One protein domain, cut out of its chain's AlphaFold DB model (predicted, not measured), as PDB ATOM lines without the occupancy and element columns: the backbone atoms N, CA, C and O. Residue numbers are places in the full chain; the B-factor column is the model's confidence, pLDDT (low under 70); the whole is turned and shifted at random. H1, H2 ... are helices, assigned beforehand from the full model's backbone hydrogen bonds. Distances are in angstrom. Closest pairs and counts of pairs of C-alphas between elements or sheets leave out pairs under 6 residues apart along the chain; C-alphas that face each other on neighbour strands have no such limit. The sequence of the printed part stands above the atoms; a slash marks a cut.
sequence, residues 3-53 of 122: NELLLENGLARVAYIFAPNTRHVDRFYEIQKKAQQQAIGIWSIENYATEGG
ATOM      1  N   ASN A   3     112.375  62.546 127.601       92.19
ATOM      2  CA  ASN A   3     111.234  63.034 128.386       92.19
ATOM      3  C   ASN A   3     111.017  62.225 129.673       92.19
ATOM      4  O   ASN A   3     110.735  62.799 130.716       92.19
ATOM      5  N   GLU A   4     111.188  60.901 129.613       93.69
ATOM      6  CA  GLU A   4     111.093  60.033 130.795       93.69
ATOM      7  C   GLU A   4     112.191  60.370 131.806       93.69
ATOM      8  O   GLU A   4     111.903  60.501 132.988       93.69
ATOM      9  N   LEU A   5     113.420  60.583 131.328       95.12
ATOM     10  CA  LEU A   5     114.568  60.903 132.172       95.12
ATOM     11  C   LEU A   5     114.418  62.273 132.849       95.12
ATOM     12  O   LEU A   5     114.774  62.424 134.015       95.12
ATOM     13  N   LEU A   6     113.849  63.261 132.153       96.12
ATOM     14  CA  LEU A   6     113.546  64.570 132.741       96.12
ATOM     15  C   LEU A   6     112.492  64.470 133.850       96.12
ATOM     16  O   LEU A   6     112.640  65.113 134.886       96.12
ATOM     17  N   LEU A   7     111.451  63.659 133.652       95.38
ATOM     18  CA  LEU A   7     110.411  63.437 134.659       95.38
ATOM     19  C   LEU A   7     110.947  62.652 135.862       95.38
ATOM     20  O   LEU A   7     110.629  62.989 136.996       95.38
ATOM     21  N   GLU A   8     111.785  61.643 135.622       94.62
ATOM     22  CA  GLU A   8     112.387  60.804 136.664       94.62
ATOM     23  C   GLU A   8     113.327  61.602 137.575       94.62
ATOM     24  O   GLU A   8     113.285  61.447 138.791       94.62
ATOM     25  N   ASN A   9     114.107  62.522 137.004       95.50
ATOM     26  CA  ASN A   9     114.973  63.423 137.768       95.50
ATOM     27  C   ASN A   9     114.232  64.663 138.303       95.50
ATOM     28  O   ASN A   9     114.876  65.585 138.800       95.50
ATOM     29  N   GLY A  10     112.900  64.729 138.175       94.31
ATOM     30  CA  GLY A  10     112.106  65.857 138.666       94.31
ATOM     31  C   GLY A  10     112.479  67.201 138.030       94.31
ATOM     32  O   GLY A  10     112.360  68.239 138.669       94.31
ATOM     33  N   LEU A  11     112.969  67.201 136.789       94.50
ATOM     34  CA  LEU A  11     113.378  68.409 136.059       94.50
ATOM     35  C   LEU A  11     112.258  68.970 135.173       94.50
ATOM     36  O   LEU A  11     112.389  70.056 134.615       94.50
ATOM     37  N   ALA A  12     111.170  68.219 135.009       93.75
ATOM     38  CA  ALA A  12     110.037  68.593 134.180       93.75
ATOM     39  C   ALA A  12     108.711  68.152 134.811       93.75
ATOM     40  O   ALA A  12     108.663  67.241 135.639       93.75
ATOM     41  N   ARG A  13     107.625  68.779 134.353       94.00
ATOM     42  CA  ARG A  13     106.243  68.363 134.610       94.00
ATOM     43  C   ARG A  13     105.563  67.986 133.296       94.00
ATOM     44  O   ARG A  13     105.884  68.530 132.240       94.00
ATOM     45  N   VAL A  14     104.597  67.087 133.373       93.00
ATOM     46  CA  VAL A  14     103.703  66.732 132.277       93.00
ATOM     47  C   VAL A  14     102.690  67.854 132.104       93.00
ATOM     48  O   VAL A  14     101.888  68.133 132.992       93.00
ATOM     49  N   ALA A  15     102.742  68.515 130.955       90.38
ATOM     50  CA  ALA A  15     101.854  69.611 130.598       90.38
ATOM     51  C   ALA A  15     101.697  69.690 129.073       90.38
ATOM     52  O   ALA A  15     102.458  69.061 128.337       90.38
ATOM     53  N   TYR A  16     100.727  70.487 128.609       86.62
ATOM     54  CA  TYR A  16     100.521  70.804 127.187       86.62
ATOM     55  C   TYR A  16     100.335  69.569 126.287       86.62
ATOM     56  O   TYR A  16     100.978  69.414 125.249       86.62
ATOM     57  N   ILE A  17      99.440  68.669 126.692       88.50
ATOM     58  CA  ILE A  17      99.096  67.477 125.918       88.50
ATOM     59  C   ILE A  17      98.060  67.861 124.857       88.50
ATOM     60  O   ILE A  17      96.923  68.195 125.185       88.50
ATOM     61  N   PHE A  18      98.440  67.780 123.583       86.44
ATOM     62  CA  PHE A  18      97.541  68.032 122.456       86.44
ATOM     63  C   PHE A  18      97.170  66.719 121.763       86.44
ATOM     64  O   PHE A  18      98.036  65.986 121.275       86.44
ATOM     65  N   ALA A  19      95.872  66.417 121.705       86.25
ATOM     66  CA  ALA A  19      95.371  65.288 120.929       86.25
ATOM     67  C   ALA A  19      95.734  65.456 119.437       86.25
ATOM     68  O   ALA A  19      95.729  66.583 118.938       86.25
ATOM     69  N   PRO A  20      96.050  64.368 118.708       88.56
ATOM     70  CA  PRO A  20      95.955  62.955 119.099       88.56
ATOM     71  C   PRO A  20      97.230  62.367 119.741       88.56
ATOM     72  O   PRO A  20      97.321  61.155 119.926       88.56
ATOM     73  N   ASN A  21      98.236  63.180 120.074       83.06
ATOM     74  CA  ASN A  21      99.553  62.703 120.511       83.06
ATOM     75  C   ASN A  21      99.590  62.312 122.000       83.06
ATOM     76  O   ASN A  21     100.342  62.881 122.787       83.06
ATOM     77  N   THR A  22      98.792  61.320 122.397       88.31
ATOM     78  CA  THR A  22      98.616  60.921 123.807       88.31
ATOM     79  C   THR A  22      99.256  59.580 124.180       88.31
ATOM     80  O   THR A  22      99.173  59.162 125.330       88.31
ATOM     81  N   ARG A  23      99.966  58.917 123.252       89.38
ATOM     82  CA  ARG A  23     100.490  57.540 123.411       89.38
ATOM     83  C   ARG A  23     101.286  57.276 124.700       89.38
ATOM     84  O   ARG A  23     101.311  56.146 125.174       89.38
ATOM     85  N   HIS A  24     101.994  58.277 125.222       89.50
ATOM     86  CA  HIS A  24     102.901  58.129 126.374       89.50
ATOM     87  C   HIS A  24     102.448  58.858 127.631       89.50
ATOM     88  O   HIS A  24     103.156  58.842 128.634       89.50
ATOM     89  N   VAL A  25     101.289  59.500 127.568       91.50
ATOM     90  CA  VAL A  25     100.816  60.410 128.606       91.50
ATOM     91  C   VAL A  25     100.643  59.680 129.936       91.50
ATOM     92  O   VAL A  25     101.183  60.134 130.941       91.50
ATOM     93  N   ASP A  26     100.020  58.501 129.925       92.69
ATOM     94  CA  ASP A  26      99.793  57.703 131.138       92.69
ATOM     95  C   ASP A  26     101.109  57.347 131.842       92.69
ATOM     96  O   ASP A  26     101.276  57.572 133.041       92.69
ATOM     97  N   ARG A  27     102.105  56.888 131.072       94.06
ATOM     98  CA  ARG A  27     103.435  56.557 131.600       94.06
ATOM     99  C   ARG A  27     104.134  57.780 132.192       94.06
ATOM    100  O   ARG A  27     104.821  57.669 133.204       94.06
ATOM    101  N   PHE A  28     103.990  58.943 131.565       95.06
ATOM    102  CA  PHE A  28     104.592  60.173 132.068       95.06
ATOM    103  C   PHE A  28     103.958  60.623 133.386       95.06
ATOM    104  O   PHE A  28     104.687  61.041 134.285       95.06
ATOM    105  N   TYR A  29     102.641  60.467 133.543       94.50
ATOM    106  CA  TYR A  29     101.971  60.739 134.813       94.50
ATOM    107  C   TYR A  29     102.453  59.818 135.937       94.50
ATOM    108  O   TYR A  29     102.672  60.287 137.053       94.50
ATOM    109  N   GLU A  30     102.687  58.533 135.659       96.06
ATOM    110  CA  GLU A  30     103.243  57.612 136.657       96.06
ATOM    111  C   GLU A  30     104.648  58.021 137.118       96.06
ATOM    112  O   GLU A  30     104.940  57.985 138.315       96.06
ATOM    113  N   ILE A  31     105.520  58.413 136.183       95.88
ATOM    114  CA  ILE A  31     106.883  58.860 136.506       95.88
ATOM    115  C   ILE A  31     106.831  60.167 137.300       95.88
ATOM    116  O   ILE A  31     107.473  60.270 138.344       95.88
ATOM    117  N   GLN A  32     106.016  61.133 136.863       94.44
ATOM    118  CA  GLN A  32     105.830  62.386 137.589       94.44
ATOM    119  C   GLN A  32     105.344  62.138 139.020       94.44
ATOM    120  O   GLN A  32     105.893  62.715 139.953       94.44
ATOM    121  N   LYS A  33     104.357  61.255 139.214       95.00
ATOM    122  CA  LYS A  33     103.828  60.926 140.544       95.00
ATOM    123  C   LYS A  33     104.905  60.349 141.465       95.00
ATOM    124  O   LYS A  33     104.936  60.679 142.647       95.00
ATOM    125  N   LYS A  34     105.807  59.516 140.937       95.56
ATOM    126  CA  LYS A  34     106.950  58.992 141.703       95.56
ATOM    127  C   LYS A  34     107.922  60.107 142.094       95.56
ATOM    128  O   LYS A  34     108.288  60.191 143.262       95.56
ATOM    129  N   ALA A  35     108.279  60.984 141.156       94.31
ATOM    130  CA  ALA A  35     109.169  62.117 141.422       94.31
ATOM    131  C   ALA A  35     108.569  63.111 142.435       94.31
ATOM    132  O   ALA A  35     109.287  63.611 143.298       94.31
ATOM    133  N   GLN A  36     107.249  63.331 142.383       91.75
ATOM    134  CA  GLN A  36     106.491  64.106 143.370       91.75
ATOM    135  C   GLN A  36     106.576  63.494 144.771       91.75
ATOM    136  O   GLN A  36     106.918  64.182 145.724       91.75
ATOM    137  N   GLN A  37     106.303  62.192 144.899       93.88
ATOM    138  CA  GLN A  37     106.353  61.482 146.184       93.88
ATOM    139  C   GLN A  37     107.755  61.456 146.798       93.88
ATOM    140  O   GLN A  37     107.894  61.435 148.016       93.88
ATOM    141  N   GLN A  38     108.784  61.436 145.954       94.50
ATOM    142  CA  GLN A  38     110.182  61.459 146.371       94.50
ATOM    143  C   GLN A  38     110.731  62.881 146.547       94.50
ATOM    144  O   GLN A  38     111.900  63.023 146.895       94.50
ATOM    145  N   ALA A  39     109.910  63.913 146.311       93.75
ATOM    146  CA  ALA A  39     110.292  65.320 146.394       93.75
ATOM    147  C   ALA A  39     111.563  65.645 145.575       93.75
ATOM    148  O   ALA A  39     112.460  66.346 146.036       93.75
ATOM    149  N   ILE A  40     111.666  65.108 144.352       92.75
ATOM    150  CA  ILE A  40     112.855  65.263 143.499       92.75
ATOM    151  C   ILE A  40     112.753  66.549 142.670       92.75
ATOM    152  O   ILE A  40     111.739  66.803 142.019       92.75
ATOM    153  N   GLY A  41     113.834  67.334 142.629       92.50
ATOM    154  CA  GLY A  41     113.973  68.483 141.728       92.50
ATOM    155  C   GLY A  41     112.927  69.564 142.000       92.50
ATOM    156  O   GLY A  41     112.816  70.042 143.129       92.50
ATOM    157  N   ILE A  42     112.136  69.925 140.984       91.94
ATOM    158  CA  ILE A  42     111.060  70.930 141.084       91.94
ATOM    159  C   ILE A  42     109.988  70.571 142.128       91.94
ATOM    160  O   ILE A  42     109.233  71.442 142.544       91.94
ATOM    161  N   TRP A  43     109.906  69.303 142.542       92.56
ATOM    162  CA  TRP A  43     108.944  68.817 143.534       92.56
ATOM    163  C   TRP A  43     109.447  68.914 144.981       92.56
ATOM    164  O   TRP A  43     108.693  68.609 145.897       92.56
ATOM    165  N   SER A  44     110.706  69.315 145.193       90.31
ATOM    166  CA  SER A  44     111.272  69.540 146.534       90.31
ATOM    167  C   SER A  44     110.763  70.820 147.199       90.31
ATOM    168  O   SER A  44     110.805  70.940 148.420       90.31
ATOM    169  N   ILE A  45     110.276  71.768 146.398       88.38
ATOM    170  CA  ILE A  45     109.769  73.056 146.857       88.38
ATOM    171  C   ILE A  45     108.246  72.975 146.840       88.38
ATOM    172  O   ILE A  45     107.641  72.777 145.779       88.38
ATOM    173  N   GLU A  46     107.611  73.120 148.001       83.75
ATOM    174  CA  GLU A  46     106.149  73.088 148.056       83.75
ATOM    175  C   GLU A  46     105.557  74.255 147.261       83.75
ATOM    176  O   GLU A  46     106.083  75.367 147.258       83.75
ATOM    177  N   ASN A  47     104.443  73.990 146.579       85.06
ATOM    178  CA  ASN A  47     103.702  74.959 145.766       85.06
ATOM    179  C   ASN A  47     104.487  75.606 144.606       85.06
ATOM    180  O   ASN A  47     103.947  76.475 143.927       85.06
ATOM    181  N   TYR A  48     105.713  75.153 144.311       87.38
ATOM    182  CA  TYR A  48     106.489  75.660 143.178       87.38
ATOM    183  C   TYR A  48     105.930  75.186 141.834       87.38
ATOM    184  O   TYR A  48     105.641  75.996 140.956       87.38
ATOM    185  N   ALA A  49     105.756  73.874 141.660       88.88
ATOM    186  CA  ALA A  49     105.222  73.289 140.433       88.88
ATOM    187  C   ALA A  49     103.740  72.930 140.615       88.88
ATOM    188  O   ALA A  49     103.400  71.989 141.330       88.88
ATOM    189  N   THR A  50     102.855  73.664 139.942       85.69
ATOM    190  CA  THR A  50     101.399  73.465 139.993       85.69
ATOM    191  C   THR A  50     100.851  73.011 138.638       85.69
ATOM    192  O   THR A  50     101.558  72.976 137.623       85.69
ATOM    193  N   GLU A  51      99.565  72.655 138.584       81.62
ATOM    194  CA  GLU A  51      98.898  72.339 137.313       81.62
ATOM    195  C   GLU A  51      98.940  73.531 136.340       81.62
ATOM    196  O   GLU A  51      99.178  73.353 135.140       81.62
ATOM    197  N   GLY A  52      98.797  74.749 136.876       82.19
ATOM    198  CA  GLY A  52      98.787  75.999 136.118       82.19
ATOM    199  C   GLY A  52     100.155  76.465 135.619       82.19
ATOM    200  O   GLY A  52     100.211  77.273 134.696       82.19
ATOM    201  N   GLY A  53     101.263  75.951 136.163       84.88
ATOM    202  CA  GLY A  53     102.594  76.437 135.804       84.88
ATOM    203  C   GLY A  53     103.616  76.306 136.922       84.88
ATOM    204  O   GLY A  53     103.557  75.385 137.734       84.88
TER     205      GLY A  53
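What this domain is: This is residues 3 to 53 of the 122 residues of the protein "Phage-encoded chromosome degrading nuclease YokF" of Bacillus akibai (strain ATCC 43226 / DSM 21942 / JCM 9157 / 1139) (UniProt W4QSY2). With little regular structure, the domain is two helices side by side, a short H1 and a longer H2, with two long loop stretches. Residues 9 to 24 loop from H1 to the beginning of H2, and residues 18 to 23 stick out at one end; residues 38 to 53 fold back from the other end. The printed part has 51 residues with two named helices, H1 then H2, and no named strand; the class is all helix, though named elements hold only 19 residues. The whole is compact, with a radius of gyration of the C-alphas of 10.8 A, and elongated, spanning 33 by 21 by 13 A.

Where its parts are: H1, residues 3 to 8, begins at C-alpha 3 (111.234, 63.034, 128.386). H2, residues 25 to 37, measures 18.5 A and ends at C-alpha 37 (106.353, 61.482, 146.184).

How they stand to each other: H1 and H2 touch, the C-alphas of Leu 7 and Gln 32 being closest at 5.5 A. They run the same way at a shallow tilt of 25 degrees. In H1 and H2 every O i to N i+4 pair is within hydrogen-bond range.

The domain as a whole: The C-alphas farthest apart, of Pro 20 and Ile 45, are 32.6 A apart. The link from H1 to H2 is long. The printed part has no cut, and no printed residue is under 70 in pLDDT.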